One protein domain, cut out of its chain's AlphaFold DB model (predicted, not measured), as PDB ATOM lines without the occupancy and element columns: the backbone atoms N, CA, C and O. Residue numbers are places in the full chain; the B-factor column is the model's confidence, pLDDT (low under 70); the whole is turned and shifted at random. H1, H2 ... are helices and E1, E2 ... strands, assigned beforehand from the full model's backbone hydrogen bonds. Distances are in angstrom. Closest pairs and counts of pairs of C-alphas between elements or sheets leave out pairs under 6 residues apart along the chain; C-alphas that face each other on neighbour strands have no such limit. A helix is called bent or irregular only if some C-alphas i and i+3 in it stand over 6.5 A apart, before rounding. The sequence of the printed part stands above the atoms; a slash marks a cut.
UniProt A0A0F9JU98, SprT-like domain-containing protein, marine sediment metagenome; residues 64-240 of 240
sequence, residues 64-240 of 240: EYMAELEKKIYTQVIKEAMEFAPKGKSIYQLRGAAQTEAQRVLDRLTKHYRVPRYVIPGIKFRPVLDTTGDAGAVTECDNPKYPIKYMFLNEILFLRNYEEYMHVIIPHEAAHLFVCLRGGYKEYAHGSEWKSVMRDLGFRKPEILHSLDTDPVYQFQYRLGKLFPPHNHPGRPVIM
ATOM      1  N   GLU A  64     126.346 148.772  38.965       81.56
ATOM      2  CA  GLU A  64     125.278 147.830  39.338       81.56
ATOM      3  C   GLU A  64     124.052 147.971  38.435       81.56
ATOM      4  O   GLU A  64     123.446 146.968  38.056       81.56
ATOM      5  N   TYR A  65     123.721 149.200  38.028       80.31
ATOM      6  CA  TYR A  65     122.629 149.452  37.091       80.31
ATOM      7  C   TYR A  65     122.904 148.778  35.745       80.31
ATOM      8  O   TYR A  65     122.045 148.063  35.223       80.31
ATOM      9  N   MET A  66     124.117 148.950  35.211       80.31
ATOM     10  CA  MET A  66     124.517 148.313  33.956       80.31
ATOM     11  C   MET A  66     124.551 146.787  34.070       80.31
ATOM     12  O   MET A  66     124.124 146.112  33.137       80.31
ATOM     13  N   ALA A  67     124.988 146.229  35.203       84.81
ATOM     14  CA  ALA A  67     124.982 144.783  35.425       84.81
ATOM     15  C   ALA A  67     123.555 144.200  35.460       84.81
ATOM     16  O   ALA A  67     123.284 143.165  34.847       84.81
ATOM     17  N   GLU A  68     122.623 144.874  36.135       86.38
ATOM     18  CA  GLU A  68     121.226 144.438  36.206       86.38
ATOM     19  C   GLU A  68     120.509 144.608  34.858       86.38
ATOM     20  O   GLU A  68     119.724 143.745  34.451       86.38
ATOM     21  N   LEU A  69     120.807 145.685  34.124       84.56
ATOM     22  CA  LEU A  69     120.334 145.882  32.756       84.56
ATOM     23  C   LEU A  69     120.864 144.780  31.827       84.56
ATOM     24  O   LEU A  69     120.084 144.184  31.082       84.56
ATOM     25  N   GLU A  70     122.156 144.456  31.919       88.06
ATOM     26  CA  GLU A  70     122.775 143.382  31.143       88.06
ATOM     27  C   GLU A  70     122.111 142.037  31.418       88.06
ATOM     28  O   GLU A  70     121.716 141.339  30.484       88.06
ATOM     29  N   LYS A  71     121.867 141.717  32.688       89.44
ATOM     30  CA  LYS A  71     121.154 140.503  33.094       89.44
ATOM     31  C   LYS A  71     119.722 140.445  32.552       89.44
ATOM     32  O   LYS A  71     119.288 139.383  32.092       89.44
ATOM     33  N   LYS A  72     118.977 141.555  32.594       90.62
ATOM     34  CA  LYS A  72     117.598 141.630  32.074       90.62
ATOM     35  C   LYS A  72     117.555 141.430  30.564       90.62
ATOM     36  O   LYS A  72     116.804 140.577  30.090       90.62
ATOM     37  N   ILE A  73     118.393 142.158  29.827       88.62
ATOM     38  CA  ILE A  73     118.504 142.026  28.368       88.62
ATOM     39  C   ILE A  73     118.948 140.607  28.010       88.62
ATOM     40  O   ILE A  73     118.365 139.991  27.120       88.62
ATOM     41  N   TYR A  74     119.918 140.051  28.737       89.62
ATOM     42  CA  TYR A  74     120.412 138.698  28.503       89.62
ATOM     43  C   TYR A  74     119.316 137.654  28.662       89.62
ATOM     44  O   TYR A  74     119.111 136.823  27.782       89.62
ATOM     45  N   THR A  75     118.556 137.736  29.754       91.19
ATOM     46  CA  THR A  75     117.435 136.826  30.020       91.19
ATOM     47  C   THR A  75     116.408 136.870  28.890       91.19
ATOM     48  O   THR A  75     115.905 135.828  28.466       91.19
ATOM     49  N   GLN A  76     116.116 138.065  28.371       91.12
ATOM     50  CA  GLN A  76     115.194 138.230  27.255       91.12
ATOM     51  C   GLN A  76     115.747 137.624  25.957       91.12
ATOM     52  O   GLN A  76     115.048 136.845  25.314       91.12
ATOM     53  N   VAL A  77     116.996 137.923  25.592       88.62
ATOM     54  CA  VAL A  77     117.607 137.391  24.361       88.62
ATOM     55  C   VAL A  77     117.755 135.870  24.423       88.62
ATOM     56  O   VAL A  77     117.500 135.194  23.433       88.62
ATOM     57  N   ILE A  78     118.076 135.300  25.586       91.75
ATOM     58  CA  ILE A  78     118.094 133.843  25.772       91.75
ATOM     59  C   ILE A  78     116.705 133.241  25.580       91.75
ATOM     60  O   ILE A  78     116.580 132.204  24.936       91.75
ATOM     61  N   LYS A  79     115.652 133.884  26.094       92.25
ATOM     62  CA  LYS A  79     114.277 133.426  25.870       92.25
ATOM     63  C   LYS A  79     113.929 133.408  24.379       92.25
ATOM     64  O   LYS A  79     113.366 132.421  23.919       92.25
ATOM     65  N   GLU A  80     114.296 134.457  23.646       91.31
ATOM     66  CA  GLU A  80     114.119 134.553  22.188       91.31
ATOM     67  C   GLU A  80     114.944 133.467  21.458       91.31
ATOM     68  O   GLU A  80     114.432 132.760  20.594       91.31
ATOM     69  N   ALA A  81     116.205 133.249  21.844       89.94
ATOM     70  CA  ALA A  81     117.073 132.237  21.234       89.94
ATOM     71  C   ALA A  81     116.597 130.795  21.502       89.94
ATOM     72  O   ALA A  81     116.683 129.937  20.625       89.94
ATOM     73  N   MET A  82     116.023 130.530  22.681       93.38
ATOM     74  CA  MET A  82     115.424 129.236  23.031       93.38
ATOM     75  C   MET A  82     114.249 128.846  22.119       93.38
ATOM     76  O   MET A  82     113.886 127.671  22.073       93.38
ATOM     77  N   GLU A  83     113.660 129.781  21.366       92.94
ATOM     78  CA  GLU A  83     112.638 129.448  20.367       92.94
ATOM     79  C   GLU A  83     113.202 128.621  19.202       92.94
ATOM     80  O   GLU A  83     112.457 127.844  18.600       92.94
ATOM     81  N   PHE A  84     114.504 128.727  18.937       91.44
ATOM     82  CA  PHE A  84     115.219 128.038  17.855       91.44
ATOM     83  C   PHE A  84     115.897 126.753  18.333       91.44
ATOM     84  O   PHE A  84     116.178 125.860  17.535       91.44
ATOM     85  N   ALA A  85     116.106 126.635  19.642       92.44
ATOM     86  CA  ALA A  85     116.679 125.453  20.254       92.44
ATOM     87  C   ALA A  85     115.729 124.233  20.173       92.44
ATOM     88  O   ALA A  85     114.505 124.389  20.044       92.44
ATOM     89  N   PRO A  86     116.261 123.001  20.304       95.06
ATOM     90  CA  PRO A  86     115.452 121.786  20.334       95.06
ATOM     91  C   PRO A  86     114.296 121.861  21.341       95.06
ATOM     92  O   PRO A  86     114.488 122.128  22.533       95.06
ATOM     93  N   LYS A  87     113.074 121.598  20.865       95.19
ATOM     94  CA  LYS A  87     111.856 121.716  21.678       95.19
ATOM     95  C   LYS A  87     111.844 120.715  22.836       95.19
ATOM     96  O   LYS A  87     112.325 119.589  22.724       95.19
ATOM     97  N   GLY A  88     111.261 121.135  23.959       95.00
ATOM     98  CA  GLY A  88     111.130 120.302  25.159       95.00
ATOM     99  C   GLY A  88     112.433 120.085  25.935       95.00
ATOM    100  O   GLY A  88     112.450 119.284  26.867       95.00
ATOM    101  N   LYS A  89     113.520 120.781  25.574       95.94
ATOM    102  CA  LYS A  89     114.783 120.762  26.316       95.94
ATOM    103  C   LYS A  89     114.945 122.033  27.138       95.94
ATOM    104  O   LYS A  89     114.701 123.135  26.654       95.94
ATOM    105  N   SER A  90     115.387 121.885  28.384       96.38
ATOM    106  CA  SER A  90     115.837 123.022  29.184       96.38
ATOM    107  C   SER A  90     117.227 123.473  28.735       96.38
ATOM    108  O   SER A  90     118.016 122.681  28.219       96.38
ATOM    109  N   ILE A  91     117.570 124.733  29.007       94.88
ATOM    110  CA  ILE A  91     118.908 125.269  28.722       94.88
ATOM    111  C   ILE A  91     120.019 124.424  29.368       94.88
ATOM    112  O   ILE A  91     121.047 124.162  28.754       94.88
ATOM    113  N   TYR A  92     119.783 123.889  30.571       96.19
ATOM    114  CA  TYR A  92     120.726 123.005  31.258       96.19
ATOM    115  C   TYR A  92     120.932 121.677  30.525       96.19
ATOM    116  O   TYR A  92     122.060 121.195  30.443       96.19
ATOM    117  N   GLN A  93     119.868 121.099  29.960       97.50
ATOM    118  CA  GLN A  93     119.973 119.883  29.152       97.50
ATOM    119  C   GLN A  93     120.760 120.140  27.864       97.50
ATOM    120  O   GLN A  93     121.579 119.308  27.486       97.50
ATOM    121  N   LEU A  94     120.560 121.294  27.222       97.56
ATOM    122  CA  LEU A  94     121.301 121.676  26.016       97.56
ATOM    123  C   LEU A  94     122.791 121.886  26.313       97.56
ATOM    124  O   LEU A  94     123.638 121.331  25.617       97.56
ATOM    125  N   ARG A  95     123.125 122.595  27.399       96.75
ATOM    126  CA  ARG A  95     124.514 122.751  27.865       96.75
ATOM    127  C   ARG A  95     125.162 121.404  28.199       96.75
ATOM    128  O   ARG A  95     126.312 121.163  27.842       96.75
ATOM    129  N   GLY A  96     124.420 120.504  28.849       97.31
ATOM    130  CA  GLY A  96     124.882 119.145  29.134       97.31
ATOM    131  C   GLY A  96     125.115 118.315  27.868       97.31
ATOM    132  O   GLY A  96     126.080 117.553  27.803       97.31
ATOM    133  N   ALA A  97     124.287 118.498  26.836       97.81
ATOM    134  CA  ALA A  97     124.483 117.858  25.539       97.81
ATOM    135  C   ALA A  97     125.770 118.352  24.862       97.81
ATOM    136  O   ALA A  97     126.558 117.528  24.404       97.81
ATOM    137  N   ALA A  98     126.037 119.661  24.884       97.56
ATOM    138  CA  ALA A  98     127.280 120.226  24.357       97.56
ATOM    139  C   ALA A  98     128.522 119.667  25.074       97.56
ATOM    140  O   ALA A  98     129.471 119.232  24.426       97.56
ATOM    141  N   GLN A  99     128.491 119.601  26.412       97.12
ATOM    142  CA  GLN A  99     129.559 118.987  27.213       97.12
ATOM    143  C   GLN A  99     129.781 117.519  26.825       97.12
ATOM    144  O   GLN A  99     130.920 117.073  26.673       97.12
ATOM    145  N   THR A 100     128.687 116.771  26.672       97.75
ATOM    146  CA  THR A 100     128.721 115.356  26.289       97.75
ATOM    147  C   THR A 100     129.335 115.181  24.906       97.75
ATOM    148  O   THR A 100     130.185 114.312  24.727       97.75
ATOM    149  N   GLU A 101     128.958 116.021  23.941       97.94
ATOM    150  CA  GLU A 101     129.495 115.949  22.584       97.94
ATOM    151  C   GLU A 101     130.980 116.305  22.541       97.94
ATOM    152  O   GLU A 101     131.765 115.558  21.961       97.94
ATOM    153  N   ALA A 102     131.402 117.363  23.233       96.62
ATOM    154  CA  ALA A 102     132.814 117.717  23.326       96.62
ATOM    155  C   ALA A 102     133.651 116.574  23.930       96.62
ATOM    156  O   ALA A 102     134.701 116.214  23.391       96.62
ATOM    157  N   GLN A 103     133.163 115.936  25.003       97.56
ATOM    158  CA  GLN A 103     133.823 114.761  25.577       97.56
ATOM    159  C   GLN A 103     133.838 113.581  24.600       97.56
ATOM    160  O   GLN A 103     134.858 112.905  24.483       97.56
ATOM    161  N   ARG A 104     132.745 113.339  23.869       97.94
ATOM    162  CA  ARG A 104     132.661 112.271  22.863       97.94
ATOM    163  C   ARG A 104     133.680 112.479  21.743       97.94
ATOM    164  O   ARG A 104     134.307 111.512  21.307       97.94
ATOM    165  N   VAL A 105     133.862 113.718  21.285       97.56
ATOM    166  CA  VAL A 105     134.878 114.074  20.287       97.56
ATOM    167  C   VAL A 105     136.283 113.799  20.832       97.56
ATOM    168  O   VAL A 105     137.056 113.104  20.173       97.56
ATOM    169  N   LEU A 106     136.600 114.244  22.052       95.88
ATOM    170  CA  LEU A 106     137.890 113.945  22.688       95.88
ATOM    171  C   LEU A 106     138.118 112.440  22.883       95.88
ATOM    172  O   LEU A 106     139.210 111.945  22.614       95.88
ATOM    173  N   ASP A 107     137.101 111.685  23.298       97.44
ATOM    174  CA  ASP A 107     137.189 110.231  23.474       97.44
ATOM    175  C   ASP A 107     137.465 109.526  22.132       97.44
ATOM    176  O   ASP A 107     138.282 108.604  22.059       97.44
ATOM    177  N   ARG A 108     136.850 109.990  21.033       97.88
ATOM    178  CA  ARG A 108     137.159 109.501  19.677       97.88
ATOM    179  C   ARG A 108     138.607 109.780  19.290       97.88
ATOM    180  O   ARG A 108     139.276 108.874  18.795       97.88
ATOM    181  N   LEU A 109     139.084 111.005  19.508       96.50
ATOM    182  CA  LEU A 109     140.442 111.417  19.148       96.50
ATOM    183  C   LEU A 109     141.496 110.686  19.978       96.50
ATOM    184  O   LEU A 109     142.435 110.120  19.429       96.50
ATOM    185  N   THR A 110     141.316 110.627  21.295       96.06
ATOM    186  CA  THR A 110     142.240 109.932  22.201       96.06
ATOM    187  C   THR A 110     142.355 108.452  21.855       96.06
ATOM    188  O   THR A 110     143.466 107.931  21.753       96.06
ATOM    189  N   LYS A 111     141.227 107.799  21.542       96.94
ATOM    190  CA  LYS A 111     141.208 106.427  21.023       96.94
ATOM    191  C   LYS A 111     141.910 106.303  19.668       96.94
ATOM    192  O   LYS A 111     142.713 105.388  19.496       96.94
ATOM    193  N   HIS A 112     141.611 107.188  18.716       96.81
ATOM    194  CA  HIS A 112     142.185 107.157  17.366       96.81
ATOM    195  C   HIS A 112     143.714 107.288  17.395       96.81
ATOM    196  O   HIS A 112     144.420 106.476  16.803       96.81
ATOM    197  N   TYR A 113     144.221 108.251  18.162       95.50
ATOM    198  CA  TYR A 113     145.649 108.535  18.294       95.50
ATOM    199  C   TYR A 113     146.360 107.702  19.370       95.50
ATOM    200  O   TYR A 113     147.565 107.858  19.551       95.50
ATOM    201  N   ARG A 114     145.639 106.812  20.067       96.06
ATOM    202  CA  ARG A 114     146.166 105.920  21.118       96.06
ATOM    203  C   ARG A 114     146.912 106.670  22.230       96.06
ATOM    204  O   ARG A 114     147.953 106.222  22.703       96.06
ATOM    205  N   VAL A 115     146.365 107.809  22.644       93.62
ATOM    206  CA  VAL A 115     146.884 108.620  23.755       93.62
ATOM    207  C   VAL A 115     146.018 108.434  25.007       93.62
ATOM    208  O   VAL A 115     144.880 107.965  24.889       93.62
ATOM    209  N   PRO A 116     146.517 108.783  26.211       94.19
ATOM    210  CA  PRO A 116     145.699 108.780  27.416       94.19
ATOM    211  C   PRO A 116     144.406 109.573  27.232       94.19
ATOM    212  O   PRO A 116     144.355 110.558  26.493       94.19
ATOM    213  N   ARG A 117     143.352 109.139  27.924       93.94
ATOM    214  CA  ARG A 117     142.058 109.808  27.852       93.94
ATOM    215  C   ARG A 117     142.164 111.215  28.435       93.94
ATOM    216  O   ARG A 117     142.509 111.385  29.603       93.94
ATOM    217  N   TYR A 118     141.783 112.202  27.637       92.12
ATOM    218  CA  TYR A 118     141.588 113.572  28.081       92.12
ATOM    219  C   TYR A 118     140.143 113.792  28.521       92.12
ATOM    220  O   TYR A 118     139.207 113.270  27.913       92.12
ATOM    221  N   VAL A 119     139.965 114.583  29.576       90.75
ATOM    222  CA  VAL A 119     138.651 114.955  30.101       90.75
ATOM    223  C   VAL A 119     138.449 116.441  29.868       90.75
ATOM    224  O   VAL A 119     139.316 117.240  30.224       90.75
ATOM    225  N   ILE A 120     137.312 116.820  29.285       87.00
ATOM    226  CA  ILE A 120     136.962 118.231  29.161       87.00
ATOM    227  C   ILE A 120     136.605 118.782  30.553       87.00
ATOM    228  O   ILE A 120     135.653 118.306  31.175       87.00
ATOM    229  N   PRO A 121     137.324 119.796  31.067       79.62
ATOM    230  CA  PRO A 121     137.097 120.303  32.423       79.62
ATOM    231  C   PRO A 121     135.764 121.051  32.569       79.62
ATOM    232  O   PRO A 121     135.308 121.288  33.683       79.62
ATOM    233  N   GLY A 122     135.139 121.423  31.451       86.62
ATOM    234  CA  GLY A 122     133.844 122.088  31.399       86.62
ATOM    235  C   GLY A 122     133.760 123.070  30.235       86.62
ATOM    236  O   GLY A 122     134.757 123.706  29.884       86.62
ATOM    237  N   ILE A 123     132.567 123.214  29.666       92.75
ATOM    238  CA  ILE A 123     132.241 124.278  28.717       92.75
ATOM    239  C   ILE A 123     131.689 125.480  29.481       92.75
ATOM    240  O   ILE A 123     130.748 125.369  30.270       92.75
ATOM    241  N   LYS A 124     132.267 126.653  29.226       92.69
ATOM    242  CA  LYS A 124     131.791 127.933  29.743       92.69
ATOM    243  C   LYS A 124     130.964 128.639  28.675       92.69
ATOM    244  O   LYS A 124     131.460 128.970  27.606       92.69
ATOM    245  N   PHE A 125     129.709 128.904  28.999       92.06
ATOM    246  CA  PHE A 125     128.787 129.624  28.130       92.06
ATOM    247  C   PHE A 125     128.864 131.119  28.429       92.06
ATOM    248  O   PHE A 125     128.759 131.520  29.590       92.06
ATOM    249  N   ARG A 126     129.093 131.934  27.397       89.50
ATOM    250  CA  ARG A 126     129.163 133.397  27.510       89.50
ATOM    251  C   ARG A 126     128.171 134.052  26.547       89.50
ATOM    252  O   ARG A 126     128.011 133.547  25.442       89.50
ATOM    253  N   PRO A 127     127.537 135.180  26.910       82.69
ATOM    254  CA  PRO A 127     126.643 135.904  26.002       82.69
ATOM    255  C   PRO A 127     127.354 136.400  24.736       82.69
ATOM    256  O   PRO A 127     126.793 136.383  23.646       82.69
ATOM    257  N   VAL A 128     128.595 136.857  24.906       77.94
ATOM    258  CA  VAL A 128     129.481 137.377  23.862       77.94
ATOM    259  C   VAL A 128     130.907 136.975  24.245       77.94
ATOM    260  O   VAL A 128     131.238 136.937  25.436       77.94
ATOM    261  N   LEU A 129     131.730 136.636  23.257       72.19
ATOM    262  CA  LEU A 129     133.164 136.400  23.426       72.19
ATOM    263  C   LEU A 129     133.963 137.690  23.173       72.19
ATOM    264  O   LEU A 129     133.382 138.740  22.898       72.19
ATOM    265  N   ASP A 130     135.281 137.628  23.366       67.75
ATOM    266  CA  ASP A 130     136.145 138.815  23.371       67.75
ATOM    267  C   ASP A 130     136.154 139.521  22.001       67.75
ATOM    268  O   ASP A 130     136.251 140.750  21.949       67.75
ATOM    269  N   THR A 131     135.947 138.777  20.907       61.50
ATOM    270  CA  THR A 131     135.694 139.332  19.577       61.50
ATOM    271  C   THR A 131     134.237 139.175  19.142       61.50
ATOM    272  O   THR A 131     133.533 138.204  19.433       61.50
ATOM    273  N   THR A 132     133.738 140.218  18.473       54.56
ATOM    274  CA  THR A 132     132.366 140.267  17.968       54.56
ATOM    275  C   THR A 132     132.202 139.186  16.913       54.56
ATOM    276  O   THR A 132     132.831 139.253  15.863       54.56
ATOM    277  N   GLY A 133     131.345 138.210  17.193       57.47
ATOM    278  CA  GLY A 133     131.076 137.129  16.262       57.47
ATOM    279  C   GLY A 133     131.789 135.822  16.568       57.47
ATOM    280  O   GLY A 133     131.453 134.876  15.896       57.47
ATOM    281  N   ASP A 134     132.659 135.672  17.567       74.75
ATOM    282  CA  ASP A 134     133.226 134.329  17.795       74.75
ATOM    283  C   ASP A 134     132.134 133.324  18.194       74.75
ATOM    284  O   ASP A 134     131.293 133.587  19.072       74.75
ATOM    285  N   ALA A 135     132.175 132.145  17.572       78.94
ATOM    286  CA  ALA A 135     131.259 131.055  17.893       78.94
ATOM    287  C   ALA A 135     131.727 130.269  19.128       78.94
ATOM    288  O   ALA A 135     130.923 129.879  19.990       78.94
ATOM    289  N   GLY A 136     133.035 130.064  19.230       81.75
ATOM    290  CA  GLY A 136     133.684 129.304  20.278       81.75
ATOM    291  C   GLY A 136     135.141 129.711  20.438       81.75
ATOM    292  O   GLY A 136     135.684 130.469  19.645       81.75
ATOM    293  N   ALA A 137     135.748 129.253  21.526       83.94
ATOM    294  CA  ALA A 137     137.179 129.381  21.742       83.94
ATOM    295  C   ALA A 137     137.665 128.307  22.712       83.94
ATOM    296  O   ALA A 137     136.921 127.850  23.588       83.94
ATOM    297  N   VAL A 138     138.954 127.996  22.665       79.19
ATOM    298  CA  VAL A 138     139.642 127.294  23.748       79.19
ATOM    299  C   VAL A 138     140.657 128.196  24.417       79.19
ATOM    300  O   VAL A 138     141.180 129.146  23.844       79.19
ATOM    301  N   THR A 139     140.949 127.882  25.671       79.38
ATOM    302  CA  THR A 139     142.009 128.580  26.386       79.38
ATOM    303  C   THR A 139     143.364 128.298  25.740       79.38
ATOM    304  O   THR A 139     143.687 127.137  25.496       79.38
ATOM    305  N   GLU A 140     144.169 129.341  25.534       74.69
ATOM    306  CA  GLU A 140     145.524 129.232  24.989       74.69
ATOM    307  C   GLU A 140     146.371 128.176  25.715       74.69
ATOM    308  O   GLU A 140     146.354 128.038  26.948       74.69
ATOM    309  N   CYS A 141     147.149 127.431  24.936       73.44
ATOM    310  CA  CYS A 141     147.828 126.229  25.409       73.44
ATOM    311  C   CYS A 141     149.002 126.508  26.319       73.44
ATOM    312  O   CYS A 141     149.082 125.920  27.399       73.44
ATOM    313  N   ASP A 142     149.803 127.500  25.966       70.38
ATOM    314  CA  ASP A 142     150.991 127.855  26.732       70.38
ATOM    315  C   ASP A 142     150.735 128.998  27.712       70.38
ATOM    316  O   ASP A 142     151.662 129.490  28.345       70.38
ATOM    317  N   ASN A 143     149.479 129.430  27.873       70.88
ATOM    318  CA  ASN A 143     149.163 130.549  28.747       70.88
ATOM    319  C   ASN A 143     149.200 130.119  30.228       70.88
ATOM    320  O   ASN A 143     148.295 129.402  30.685       70.88
ATOM    321  N   PRO A 144     150.198 130.578  31.013       67.81
ATOM    322  CA  PRO A 144     150.378 130.157  32.400       67.81
ATOM    323  C   PRO A 144     149.265 130.679  33.320       67.81
ATOM    324  O   PRO A 144     149.059 130.141  34.405       67.81
ATOM    325  N   LYS A 145     148.506 131.695  32.883       69.62
ATOM    326  CA  LYS A 145     147.352 132.235  33.617       69.62
ATOM    327  C   LYS A 145     146.206 131.226  33.719       69.62
ATOM    328  O   LYS A 145     145.379 131.328  34.623       69.62
ATOM    329  N   TYR A 146     146.151 130.255  32.808       67.81
ATOM    330  CA  TYR A 146     145.066 129.288  32.729       67.81
ATOM    331  C   TYR A 146     145.601 127.849  32.686       67.81
ATOM    332  O   TYR A 146     145.717 127.242  31.612       67.81
ATOM    333  N   PRO A 147     145.907 127.271  33.863       68.38
ATOM    334  CA  PRO A 147     146.399 125.898  33.959       68.38
ATOM    335  C   PRO A 147     145.329 124.868  33.568       68.38
ATOM    336  O   PRO A 147     145.654 123.772  33.125       68.38
ATOM    337  N   ILE A 148     144.046 125.229  33.692       71.31
ATOM    338  CA  ILE A 148     142.909 124.414  33.256       71.31
ATOM    339  C   ILE A 148     142.431 124.923  31.894       71.31
ATOM    340  O   ILE A 148     142.123 126.107  31.744       71.31
ATOM    341  N   LYS A 149     142.338 124.020  30.916       80.56
ATOM    342  CA  LYS A 149     141.960 124.345  29.536       80.56
ATOM    343  C   LYS A 149     140.448 124.274  29.346       80.56
ATOM    344  O   LYS A 149     139.890 123.196  29.175       80.56
ATOM    345  N   TYR A 150     139.782 125.424  29.399       85.50
ATOM    346  CA  TYR A 150     138.340 125.521  29.166       85.50
ATOM    347  C   TYR A 150     138.025 125.708  27.683       85.50
ATOM    348  O   TYR A 150     138.777 126.378  26.971       85.50
ATOM    349  N   MET A 151     136.872 125.179  27.277       90.81
ATOM    350  CA  MET A 151     136.176 125.566  26.053       90.81
ATOM    351  C   MET A 151     135.139 126.635  26.405       90.81
ATOM    352  O   MET A 151     134.436 126.522  27.412       90.81
ATOM    353  N   PHE A 152     135.043 127.664  25.581       92.06
ATOM    354  CA  PHE A 152     134.052 128.720  25.665       92.06
ATOM    355  C   PHE A 152     133.140 128.633  24.452       92.06
ATOM    356  O   PHE A 152     133.628 128.447  23.344       92.06
ATOM    357  N   LEU A 153     131.834 128.778  24.655       93.25
ATOM    358  CA  LEU A 153     130.860 128.876  23.570       93.25
ATOM    359  C   LEU A 153     130.019 130.135  23.763       93.25
ATOM    360  O   LEU A 153     129.634 130.466  24.892       93.25
ATOM    361  N   ASN A 154     129.706 130.812  22.661       92.81
ATOM    362  CA  ASN A 154     128.710 131.872  22.672       92.81
ATOM    363  C   ASN A 154     127.318 131.257  22.884       92.81
ATOM    364  O   ASN A 154     126.825 130.508  22.047       92.81
ATOM    365  N   GLU A 155     126.679 131.548  24.016       93.88
ATOM    366  CA  GLU A 155     125.414 130.920  24.396       93.88
ATOM    367  C   GLU A 155     124.253 131.337  23.496       93.88
ATOM    368  O   GLU A 155     123.401 130.519  23.155       93.88
ATOM    369  N   ILE A 156     124.234 132.603  23.089       91.94
ATOM    370  CA  ILE A 156     123.181 133.142  22.237       91.94
ATOM    371  C   ILE A 156     123.257 132.474  20.855       91.94
ATOM    372  O   ILE A 156     122.245 131.991  20.345       91.94
ATOM    373  N   LEU A 157     124.462 132.376  20.280       92.12
ATOM    374  CA  LEU A 157     124.684 131.697  18.999       92.12
ATOM    375  C   LEU A 157     124.470 130.190  19.090       92.12
ATOM    376  O   LEU A 157     123.894 129.622  18.166       92.12
ATOM    377  N   PHE A 158     124.879 129.557  20.192       94.94
ATOM    378  CA  PHE A 158     124.669 128.131  20.439       94.94
ATOM    379  C   PHE A 158     123.189 127.762  20.390       94.94
ATOM    380  O   PHE A 158     122.807 126.800  19.729       94.94
ATOM    381  N   LEU A 159     122.338 128.540  21.062       94.44
ATOM    382  CA  LEU A 159     120.898 128.292  21.061       94.44
ATOM    383  C   LEU A 159     120.270 128.573  19.692       94.44
ATOM    384  O   LEU A 159     119.377 127.841  19.267       94.44
ATOM    385  N   ARG A 160     120.755 129.604  18.987       92.06
ATOM    386  CA  ARG A 160     120.252 129.988  17.664       92.06
ATOM    387  C   ARG A 160     120.654 129.012  16.556       92.06
ATOM    388  O   ARG A 160     119.880 128.795  15.629       92.06
ATOM    389  N   ASN A 161     121.843 128.429  16.654       92.69
ATOM    390  CA  ASN A 161     122.473 127.619  15.614       92.69
ATOM    391  C   ASN A 161     122.852 126.229  16.154       92.69
ATOM    392  O   ASN A 161     123.951 125.735  15.907       92.69
ATOM    393  N   TYR A 162     121.947 125.613  16.919       94.62
ATOM    394  CA  TYR A 162     122.231 124.407  17.702       94.62
ATOM    395  C   TYR A 162     122.893 123.282  16.894       94.62
ATOM    396  O   TYR A 162     123.930 122.769  17.303       94.62
ATOM    397  N   GLU A 163     122.341 122.935  15.730       94.25
ATOM    398  CA  GLU A 163     122.876 121.857  14.885       94.25
ATOM    399  C   GLU A 163     124.308 122.142  14.405       94.25
ATOM    400  O   GLU A 163     125.176 121.273  14.485       94.25
ATOM    401  N   GLU A 164     124.588 123.378  13.983       92.94
ATOM    402  CA  GLU A 164     125.928 123.790  13.547       92.94
ATOM    403  C   GLU A 164     126.926 123.705  14.710       92.94
ATOM    404  O   GLU A 164     128.050 123.229  14.556       92.94
ATOM    405  N   TYR A 165     126.499 124.074  15.919       94.88
ATOM    406  CA  TYR A 165     127.338 123.927  17.101       94.88
ATOM    407  C   TYR A 165     127.655 122.472  17.424       94.88
ATOM    408  O   TYR A 165     128.810 122.139  17.681       94.88
ATOM    409  N   MET A 166     126.643 121.606  17.415       96.50
ATOM    410  CA  MET A 166     126.809 120.198  17.771       96.50
ATOM    411  C   MET A 166     127.665 119.442  16.754       96.50
ATOM    412  O   MET A 166     128.414 118.541  17.134       96.50
ATOM    413  N   HIS A 167     127.579 119.805  15.474       94.62
ATOM    414  CA  HIS A 167     128.215 119.053  14.396       94.62
ATOM    415  C   HIS A 167     129.485 119.683  13.836       94.62
ATOM    416  O   HIS A 167     130.261 118.962  13.210       94.62
ATOM    417  N   VAL A 168     129.721 120.974  14.074       93.06
ATOM    418  CA  VAL A 168     130.849 121.709  13.488       93.06
ATOM    419  C   VAL A 168     131.659 122.437  14.559       93.06
ATOM    420  O   VAL A 168     132.816 122.076  14.771       93.06
ATOM    421  N   ILE A 169     131.057 123.380  15.292       93.50
ATOM    422  CA  ILE A 169     131.802 124.248  16.229       93.50
ATOM    423  C   ILE A 169     132.391 123.457  17.402       93.50
ATOM    424  O   ILE A 169     133.569 123.586  17.717       93.50
ATOM    425  N   ILE A 170     131.606 122.594  18.053       95.50
ATOM    426  CA  ILE A 170     132.100 121.801  19.187       95.50
ATOM    427  C   ILE A 170     133.224 120.848  18.754       95.50
ATOM    428  O   ILE A 170     134.254 120.818  19.433       95.50
ATOM    429  N   PRO A 171     133.099 120.089  17.645       95.62
ATOM    430  CA  PRO A 171     134.218 119.322  17.109       95.62
ATOM    431  C   PRO A 171     135.465 120.160  16.793       95.62
ATOM    432  O   PRO A 171     136.572 119.711  17.091       95.62
ATOM    433  N   HIS A 172     135.291 121.365  16.244       93.69
ATOM    434  CA  HIS A 172     136.373 122.305  15.928       93.69
ATOM    435  C   HIS A 172     137.128 122.763  17.180       93.69
ATOM    436  O   HIS A 172     138.350 122.623  17.257       93.69
ATOM    437  N   GLU A 173     136.409 123.219  18.205       92.25
ATOM    438  CA  GLU A 173     137.015 123.628  19.475       92.25
ATOM    439  C   GLU A 173     137.625 122.437  20.230       92.25
ATOM    440  O   GLU A 173     138.699 122.534  20.827       92.25
ATOM    441  N   ALA A 174     136.990 121.263  20.181       93.75
ATOM    442  CA  ALA A 174     137.548 120.052  20.774       93.75
ATOM    443  C   ALA A 174     138.846 119.614  20.070       93.75
ATOM    444  O   ALA A 174     139.743 119.090  20.734       93.75
ATOM    445  N   ALA A 175     138.978 119.848  18.760       93.00
ATOM    446  CA  ALA A 175     140.213 119.599  18.022       93.00
ATOM    447  C   ALA A 175     141.346 120.531  18.476       93.00
ATOM    448  O   ALA A 175     142.453 120.044  18.719       93.00
ATOM    449  N   HIS A 176     141.069 121.825  18.681       90.62
ATOM    450  CA  HIS A 176     142.034 122.756  19.286       90.62
ATOM    451  C   HIS A 176     142.508 122.257  20.649       90.62
ATOM    452  O   HIS A 176     143.705 122.085  20.884       90.62
ATOM    453  N   LEU A 177     141.563 121.917  21.529       90.25
ATOM    454  CA  LEU A 177     141.873 121.389  22.856       90.25
ATOM    455  C   LEU A 177     142.679 120.082  22.791       90.25
ATOM    456  O   LEU A 177     143.584 119.864  23.592       90.25
ATOM    457  N   PHE A 178     142.385 119.200  21.842       91.69
ATOM    458  CA  PHE A 178     143.121 117.952  21.688       91.69
ATOM    459  C   PHE A 178     144.580 118.177  21.264       91.69
ATOM    460  O   PHE A 178     145.484 117.600  21.872       91.69
ATOM    461  N   VAL A 179     144.818 119.031  20.263       90.56
ATOM    462  CA  VAL A 179     146.175 119.419  19.826       90.56
ATOM    463  C   VAL A 179     146.943 120.047  20.991       90.56
ATOM    464  O   VAL A 179     148.103 119.712  21.236       90.56
ATOM    465  N   CYS A 180     146.255 120.871  21.782       86.81
ATOM    466  CA  CYS A 180     146.775 121.511  22.987       86.81
ATOM    467  C   CYS A 180     147.340 120.502  23.978       86.81
ATOM    468  O   CYS A 180     148.505 120.557  24.365       86.81
ATOM    469  N   LEU A 181     146.502 119.538  24.362       87.06
ATOM    470  CA  LEU A 181     146.809 118.552  25.392       87.06
ATOM    471  C   LEU A 181     147.874 117.544  24.948       87.06
ATOM    472  O   LEU A 181     148.506 116.904  25.790       87.06
ATOM    473  N   ARG A 182     148.098 117.418  23.637       87.00
ATOM    474  CA  ARG A 182     149.193 116.628  23.065       87.00
ATOM    475  C   ARG A 182     150.523 117.376  22.970       87.00
ATOM    476  O   ARG A 182     151.521 116.737  22.647       87.00
ATOM    477  N   GLY A 183     150.549 118.678  23.262       78.62
ATOM    478  CA  GLY A 183     151.745 119.520  23.154       78.62
ATOM    479  C   GLY A 183     152.038 120.011  21.730       78.62
ATOM    480  O   GLY A 183     153.195 120.250  21.397       78.62
ATOM    481  N   GLY A 184     151.005 120.118  20.887       64.38
ATOM    482  CA  GLY A 184     151.103 120.327  19.438       64.38
ATOM    483  C   GLY A 184     151.109 121.773  18.923       64.38
ATOM    484  O   GLY A 184     151.215 121.994  17.720       64.38
ATOM    485  N   TYR A 185     151.037 122.799  19.779       62.34
ATOM    486  CA  TYR A 185     150.973 124.213  19.338       62.34
ATOM    487  C   TYR A 185     152.306 124.776  18.800       62.34
ATOM    488  O   TYR A 185     152.605 125.958  18.936       62.34
ATOM    489  N   LYS A 186     153.131 123.946  18.151       56.50
ATOM    490  CA  LYS A 186     154.306 124.431  17.413       56.50
ATOM    491  C   LYS A 186     153.916 125.210  16.155       56.50
ATOM    492  O   LYS A 186     154.697 126.034  15.691       56.50
ATOM    493  N   GLU A 187     152.721 124.968  15.622       52.59
ATOM    494  CA  GLU A 187     152.145 125.700  14.495       52.59
ATOM    495  C   GLU A 187     150.873 126.432  14.952       52.59
ATOM    496  O   GLU A 187     150.200 125.973  15.872       52.59
ATOM    497  N   TYR A 188     150.571 127.583  14.333       62.41
ATOM    498  CA  TYR A 188     149.398 128.442  14.586       62.41
ATOM    499  C   TYR A 188     148.099 127.664  14.882       62.41
ATOM    500  O   TYR A 188     147.944 126.543  14.413       62.41
ATOM    501  N   ALA A 189     147.127 128.287  15.568       71.31
ATOM    502  CA  ALA A 189     145.882 127.652  16.040       71.31
ATOM    503  C   ALA A 189     145.233 126.659  15.046       71.31
ATOM    504  O   ALA A 189     144.861 125.560  15.436       71.31
ATOM    505  N   HIS A 190     145.183 126.983  13.747       85.94
ATOM    506  CA  HIS A 190     144.636 126.115  12.688       85.94
ATOM    507  C   HIS A 190     145.713 125.546  11.735       85.94
ATOM    508  O   HIS A 190     145.515 125.461  10.516       85.94
ATOM    509  N   GLY A 191     146.881 125.198  12.279       85.88
ATOM    510  CA  GLY A 191     148.059 124.667  11.583       85.88
ATOM    511  C   GLY A 191     147.881 123.257  11.007       85.88
ATOM    512  O   GLY A 191     146.770 122.722  10.930       85.88
ATOM    513  N   SER A 192     148.974 122.636  10.552       88.69
ATOM    514  CA  SER A 192     148.908 121.330   9.875       88.69
ATOM    515  C   SER A 192     148.381 120.215  10.787       88.69
ATOM    516  O   SER A 192     147.569 119.399  10.339       88.69
ATOM    517  N   GLU A 193     148.764 120.232  12.068       89.69
ATOM    518  CA  GLU A 193     148.302 119.274  13.075       89.69
ATOM    519  C   GLU A 193     146.789 119.365  13.288       89.69
ATOM    520  O   GLU A 193     146.082 118.364  13.153       89.69
ATOM    521  N   TRP A 194     146.271 120.572  13.531       91.75
ATOM    522  CA  TRP A 194     144.838 120.801  13.704       91.75
ATOM    523  C   TRP A 194     144.040 120.375  12.464       91.75
ATOM    524  O   TRP A 194     143.053 119.646  12.571       91.75
ATOM    525  N   LYS A 195     144.513 120.728  11.260       91.81
ATOM    526  CA  LYS A 195     143.881 120.296  10.001       91.81
ATOM    527  C   LYS A 195     143.867 118.776   9.852       91.81
ATOM    528  O   LYS A 195     142.928 118.240   9.265       91.81
ATOM    529  N   SER A 196     144.896 118.080  10.339       92.38
ATOM    530  CA  SER A 196     144.924 116.615  10.352       92.38
ATOM    531  C   SER A 196     143.864 116.050  11.289       92.38
ATOM    532  O   SER A 196     143.052 115.238  10.858       92.38
ATOM    533  N   VAL A 197     143.807 116.552  12.525       93.94
ATOM    534  CA  VAL A 197     142.808 116.152  13.527       93.94
ATOM    535  C   VAL A 197     141.387 116.348  12.996       93.94
ATOM    536  O   VAL A 197     140.559 115.447  13.102       93.94
ATOM    537  N   MET A 198     141.103 117.483  12.356       94.88
ATOM    538  CA  MET A 198     139.792 117.737  11.756       94.88
ATOM    539  C   MET A 198     139.457 116.766  10.616       94.88
ATOM    540  O   MET A 198     138.326 116.282  10.530       94.88
ATOM    541  N   ARG A 199     140.423 116.413   9.758       95.44
ATOM    542  CA  ARG A 199     140.203 115.383   8.727       95.44
ATOM    543  C   ARG A 199     139.876 114.025   9.344       95.44
ATOM    544  O   ARG A 199     138.944 113.372   8.879       95.44
ATOM    545  N   ASP A 200     140.553 113.651  10.428       95.38
ATOM    546  CA  ASP A 200     140.304 112.392  11.145       95.38
ATOM    547  C   ASP A 200     138.946 112.378  11.868       95.38
ATOM    548  O   ASP A 200     138.340 111.322  12.075       95.38
ATOM    549  N   LEU A 201     138.410 113.555  12.205       95.25
ATOM    550  CA  LEU A 201     137.036 113.696  12.687       95.25
ATOM    551  C   LEU A 201     135.985 113.507  11.587       95.25
ATOM    552  O   LEU A 201     134.838 113.198  11.930       95.25
ATOM    553  N   GLY A 202     136.378 113.611  10.313       93.81
ATOM    554  CA  GLY A 202     135.529 113.427   9.133       93.81
ATOM    555  C   GLY A 202     135.371 114.677   8.259       93.81
ATOM    556  O   GLY A 202     134.669 114.622   7.246       93.81
ATOM    557  N   PHE A 203     136.013 115.799   8.603       92.00
ATOM    558  CA  PHE A 203     135.890 117.048   7.849       92.00
ATOM    559  C   PHE A 203     136.790 117.025   6.610       92.00
ATOM    560  O   PHE A 203     138.007 117.186   6.692       92.00
ATOM    561  N   ARG A 204     136.185 116.847   5.428       82.06
ATOM    562  CA  ARG A 204     136.912 116.799   4.140       82.06
ATOM    563  C   ARG A 204     137.672 118.093   3.842       82.06
ATOM    564  O   ARG A 204     138.752 118.051   3.258       82.06
ATOM    565  N   LYS A 205     137.095 119.228   4.237       84.06
ATOM    566  CA  LYS A 205     137.710 120.554   4.198       84.06
ATOM    567  C   LYS A 205     137.518 121.177   5.582       84.06
ATOM    568  O   LYS A 205     136.386 121.513   5.909       84.06
ATOM    569  N   PRO A 206     138.567 121.254   6.417       80.19
ATOM    570  CA  PRO A 206     138.473 121.922   7.705       80.19
ATOM    571  C   PRO A 206     138.402 123.430   7.466       80.19
ATOM    572  O   PRO A 206     139.419 124.089   7.238       80.19
ATOM    573  N   GLU A 207     137.177 123.939   7.415       80.69
ATOM    574  CA  GLU A 207     136.896 125.364   7.318       80.69
ATOM    575  C   GLU A 207     137.170 126.011   8.677       80.69
ATOM    576  O   GLU A 207     136.852 125.447   9.718       80.69
ATOM    577  N   ILE A 208     137.824 127.170   8.651       78.25
ATOM    578  CA  ILE A 208     138.146 127.970   9.845       78.25
ATOM    579  C   ILE A 208     137.091 129.047  10.113       78.25
ATOM    580  O   ILE A 208     137.278 129.900  10.964       78.25
ATOM    581  N   LEU A 209     136.054 129.074   9.286       78.56
ATOM    582  CA  LEU A 209     135.091 130.144   9.155       78.56
ATOM    583  C   LEU A 209     133.721 129.496   8.945       78.56
ATOM    584  O   LEU A 209     133.581 128.626   8.086       78.56
ATOM    585  N   HIS A 210     132.724 129.930   9.707       78.00
ATOM    586  CA  HIS A 210     131.399 129.324   9.780       78.00
ATOM    587  C   HIS A 210     130.318 130.357   9.489       78.00
ATOM    588  O   HIS A 210     130.336 131.463  10.020       78.00
ATOM    589  N   SER A 211     129.352 130.007   8.641       80.44
ATOM    590  CA  SER A 211     128.219 130.883   8.336       80.44
ATOM    591  C   SER A 211     127.103 130.647   9.351       80.44
ATOM    592  O   SER A 211     126.332 129.692   9.239       80.44
ATOM    593  N   LEU A 212     127.026 131.521  10.351       83.50
ATOM    594  CA  LEU A 212     126.077 131.423  11.458       83.50
ATOM    595  C   LEU A 212     125.077 132.579  11.412       83.50
ATOM    596  O   LEU A 212     125.405 133.678  10.977       83.50
ATOM    597  N   ASP A 213     123.845 132.340  11.863       84.38
ATOM    598  CA  ASP A 213     122.902 133.430  12.121       84.38
ATOM    599  C   ASP A 213     123.326 134.153  13.406       84.38
ATOM    600  O   ASP A 213     123.180 133.623  14.514       84.38
ATOM    601  N   THR A 214     123.895 135.348  13.236       85.06
ATOM    602  CA  THR A 214     124.453 136.163  14.319       85.06
ATOM    603  C   THR A 214     123.567 137.324  14.743       85.06
ATOM    604  O   THR A 214     123.935 138.051  15.670       85.06
ATOM    605  N   ASP A 215     122.415 137.517  14.095       82.25
ATOM    606  CA  ASP A 215     121.500 138.622  14.396       82.25
ATOM    607  C   ASP A 215     121.208 138.750  15.903       82.25
ATOM    608  O   ASP A 215     121.255 139.870  16.423       82.25
ATOM    609  N   PRO A 216     120.999 137.655  16.665       81.56
ATOM    610  CA  PRO A 216     120.713 137.768  18.093       81.56
ATOM    611  C   PRO A 216     121.863 138.361  18.925       81.56
ATOM    612  O   PRO A 216     121.606 139.066  19.903       81.56
ATOM    613  N   VAL A 217     123.126 138.123  18.552       82.75
ATOM    614  CA  VAL A 217     124.289 138.698  19.259       82.75
ATOM    615  C   VAL A 217     124.393 140.192  18.987       82.75
ATOM    616  O   VAL A 217     124.563 140.975  19.925       82.75
ATOM    617  N   TYR A 218     124.215 140.604  17.730       81.12
ATOM    618  CA  TYR A 218     124.184 142.021  17.372       81.12
ATOM    619  C   TYR A 218     123.049 142.754  18.085       81.12
ATOM    620  O   TYR A 218     123.262 143.831  18.643       81.12
ATOM    621  N   GLN A 219     121.857 142.152  18.144       80.62
ATOM    622  CA  GLN A 219     120.738 142.709  18.900       80.62
ATOM    623  C   GLN A 219     121.053 142.831  20.393       80.62
ATOM    624  O   GLN A 219     120.744 143.863  20.987       80.62
ATOM    625  N   PHE A 220     121.678 141.820  21.003       85.25
ATOM    626  CA  PHE A 220     122.088 141.873  22.408       85.25
ATOM    627  C   PHE A 220     123.040 143.047  22.671       85.25
ATOM    628  O   PHE A 220     122.799 143.854  23.568       85.25
ATOM    629  N   GLN A 221     124.083 143.198  21.854       82.25
ATOM    630  CA  GLN A 221     125.059 144.278  22.003       82.25
ATOM    631  C   GLN A 221     124.468 145.663  21.716       82.25
ATOM    632  O   GLN A 221     124.781 146.617  22.431       82.25
ATOM    633  N   TYR A 222     123.578 145.774  20.726       82.88
ATOM    634  CA  TYR A 222     122.844 147.004  20.436       82.88
ATOM    635  C   TYR A 222     121.940 147.419  21.606       82.88
ATOM    636  O   TYR A 222     121.995 148.565  22.044       82.88
ATOM    637  N   ARG A 223     121.165 146.483  22.180       84.56
ATOM    638  CA  ARG A 223     120.306 146.746  23.353       84.56
ATOM    639  C   ARG A 223     121.119 147.188  24.582       84.56
ATOM    640  O   ARG A 223     120.598 147.929  25.408       84.56
ATOM    641  N   LEU A 224     122.387 146.776  24.690       83.00
ATOM    642  CA  LEU A 224     123.318 147.226  25.735       83.00
ATOM    643  C   LEU A 224     123.984 148.581  25.456       83.00
ATOM    644  O   LEU A 224     124.784 149.034  26.273       83.00
ATOM    645  N   GLY A 225     123.728 149.197  24.300       80.94
ATOM    646  CA  GLY A 225     124.439 150.400  23.862       80.94
ATOM    647  C   GLY A 225     125.924 150.161  23.561       80.94
ATOM    648  O   GLY A 225     126.690 151.116  23.493       80.94
ATOM    649  N   LYS A 226     126.348 148.896  23.397       75.50
ATOM    650  CA  LYS A 226     127.739 148.512  23.079       75.50
ATOM    651  C   LYS A 226     128.043 148.589  21.576       75.50
ATOM    652  O   LYS A 226     129.205 148.554  21.191       75.50
ATOM    653  N   LEU A 227     127.014 148.705  20.735       67.00
ATOM    654  CA  LEU A 227     127.115 148.955  19.296       67.00
ATOM    655  C   LEU A 227     126.181 150.107  18.903       67.00
ATOM    656  O   LEU A 227     125.083 150.228  19.448       67.00
ATOM    657  N   PHE A 228     126.594 150.924  17.931       48.69
ATOM    658  CA  PHE A 228     125.692 151.846  17.228       48.69
ATOM    659  C   PHE A 228     124.653 151.043  16.406       48.69
ATOM    660  O   PHE A 228     124.925 149.885  16.078       48.69
ATOM    661  N   PRO A 229     123.452 151.596  16.110       46.38
ATOM    662  CA  PRO A 229     122.396 150.878  15.384       46.38
ATOM    663  C   PRO A 229     122.911 150.260  14.082       46.38
ATOM    664  O   PRO A 229     123.833 150.804  13.476       46.38
ATOM    665  N   PRO A 230     122.346 149.114  13.666       47.34
ATOM    666  CA  PRO A 230     122.994 148.208  12.729       47.34
ATOM    667  C   PRO A 230     123.344 148.903  11.411       47.34
ATOM    668  O   PRO A 230     122.466 149.333  10.663       47.34
ATOM    669  N   HIS A 231     124.638 148.955  11.092       40.97
ATOM    670  CA  HIS A 231     125.076 149.113   9.714       40.97
ATOM    671  C   HIS A 231     124.830 147.782   8.993       40.97
ATOM    672  O   HIS A 231     125.532 146.804   9.219       40.97
ATOM    673  N   ASN A 232     123.767 147.761   8.187       39.44
ATOM    674  CA  ASN A 232     123.473 146.864   7.065       39.44
ATOM    675  C   ASN A 232     124.446 145.694   6.822       39.44
ATOM    676  O   ASN A 232     125.216 145.747   5.871       39.44
ATOM    677  N   HIS A 233     124.315 144.592   7.559       44.38
ATOM    678  CA  HIS A 233     124.626 143.265   7.013       44.38
ATOM    679  C   HIS A 233     123.594 142.235   7.494       44.38
ATOM    680  O   HIS A 233     123.919 141.377   8.308       44.38
ATOM    681  N   PRO A 234     122.337 142.310   7.012       36.59
ATOM    682  CA  PRO A 234     121.403 141.198   7.151       36.59
ATOM    683  C   PRO A 234     121.987 139.967   6.442       36.59
ATOM    684  O   PRO A 234     122.256 140.006   5.239       36.59
ATOM    685  N   GLY A 235     122.215 138.883   7.179       51.28
ATOM    686  CA  GLY A 235     122.758 137.644   6.628       51.28
ATOM    687  C   GLY A 235     123.320 136.719   7.700       51.28
ATOM    688  O   GLY A 235     123.292 137.032   8.881       51.28
ATOM    689  N   ARG A 236     123.839 135.563   7.276       51.91
ATOM    690  CA  ARG A 236     124.673 134.702   8.119       51.91
ATOM    691  C   ARG A 236     126.135 135.117   7.938       51.91
ATOM    692  O   ARG A 236     126.776 134.575   7.025       51.91
ATOM    693  N   PRO A 237     126.662 136.115   8.672       59.53
ATOM    694  CA  PRO A 237     128.054 136.480   8.512       59.53
ATOM    695  C   PRO A 237     128.933 135.283   8.843       59.53
ATOM    696  O   PRO A 237     128.586 134.380   9.609       59.53
ATOM    697  N   VAL A 238     130.068 135.272   8.169       56.62
ATOM    698  CA  VAL A 238     131.061 134.230   8.306       56.62
ATOM    699  C   VAL A 238     131.926 134.590   9.509       56.62
ATOM    700  O   VAL A 238     132.575 135.635   9.500       56.62
ATOM    701  N   ILE A 239     131.895 133.756  10.540       61.50
ATOM    702  CA  ILE A 239     132.580 133.982  11.811       61.50
ATOM    703  C   ILE A 239     133.597 132.885  12.115       61.50
ATOM    704  O   ILE A 239     133.443 131.761  11.644       61.50
ATOM    705  N   MET A 240     134.663 133.246  12.833       50.03
ATOM    706  CA  MET A 240     135.784 132.358  13.169       50.03
ATOM    707  C   MET A 240     135.504 131.519  14.421       50.03
ATOM    708  O   MET A 240     134.699 131.967  15.276       50.03
TER     709      MET A 240
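This is residues 64 to 240 of the 240 residues of the protein "SprT-like domain-containing protein" of marine sediment metagenome (UniProt A0A0F9JU98). A small sheet of three strands, E1, E3 and E2, has two long crossing helices, H2 and H4, on one face: two layers, helices on one face of a sheet. H5 packs on H4 at one end of the domain; H1, H3 and H6 gather at the other. The 177 printed residues run H1 H2 E1 E2 E3 H3 H4 H5 H6, mostly helix with a mixed sheet, compact, radius of gyration of the C-alphas 16.8 A, spans 49 by 34 by 34 A.

Find E1 from C-alpha 123 at (132.241, 124.278, 28.717) to residue 126; E2 is 136 to 138, E3 151 to 154. H2, residues 91 to 113, is 33.2 A long. H4, 162 to 181, 26.4 A, is only just irregular, C-alphas 167 and 170 being 6.8 A apart. H1 runs 25.3 A from C-alpha 64 at (125.278, 147.830, 39.338) to 81; H3 is 155 to 160, H5 192 to 201, H6 215 to 223.

Parallel E1 and E3 have N 124 and O 151 within hydrogen-bond range, 2.8 A; the antiparallel hairpin E2 and E3 has N 152 and O 137, 2.7 A. H4 lies over E3 and E2, height over the sheet 8.4 A. H2 touches H4 at a steep tilt of 46 degrees, closest C-alphas Ala 102 and Ile 170, 5.9 A. H5 touches H4, closest C-alphas Ala 175 and Val 197, 6.2 A. H3 only grazes the sheet and touches H6, closest C-alphas Ile 156 and Val 217, 6.4 A. H1 touches H6 with residues 73 to 81 alone, closest C-alphas Val 77 and Phe 220, 6.6 A. Each O i to N i+4 pair is within hydrogen-bond range in H1, H2, H3, H5 and H6; in H4, 13 of 16.

The two farthest C-alphas, Tyr 65 and Arg 114, are 52.0 A apart. The printed part has no cut; links E2 to E3 and H5 to H6 are long. Look for pLDDT under 70 at 130 to 133, 144 to 147, 184 to 188 and 227 to 240.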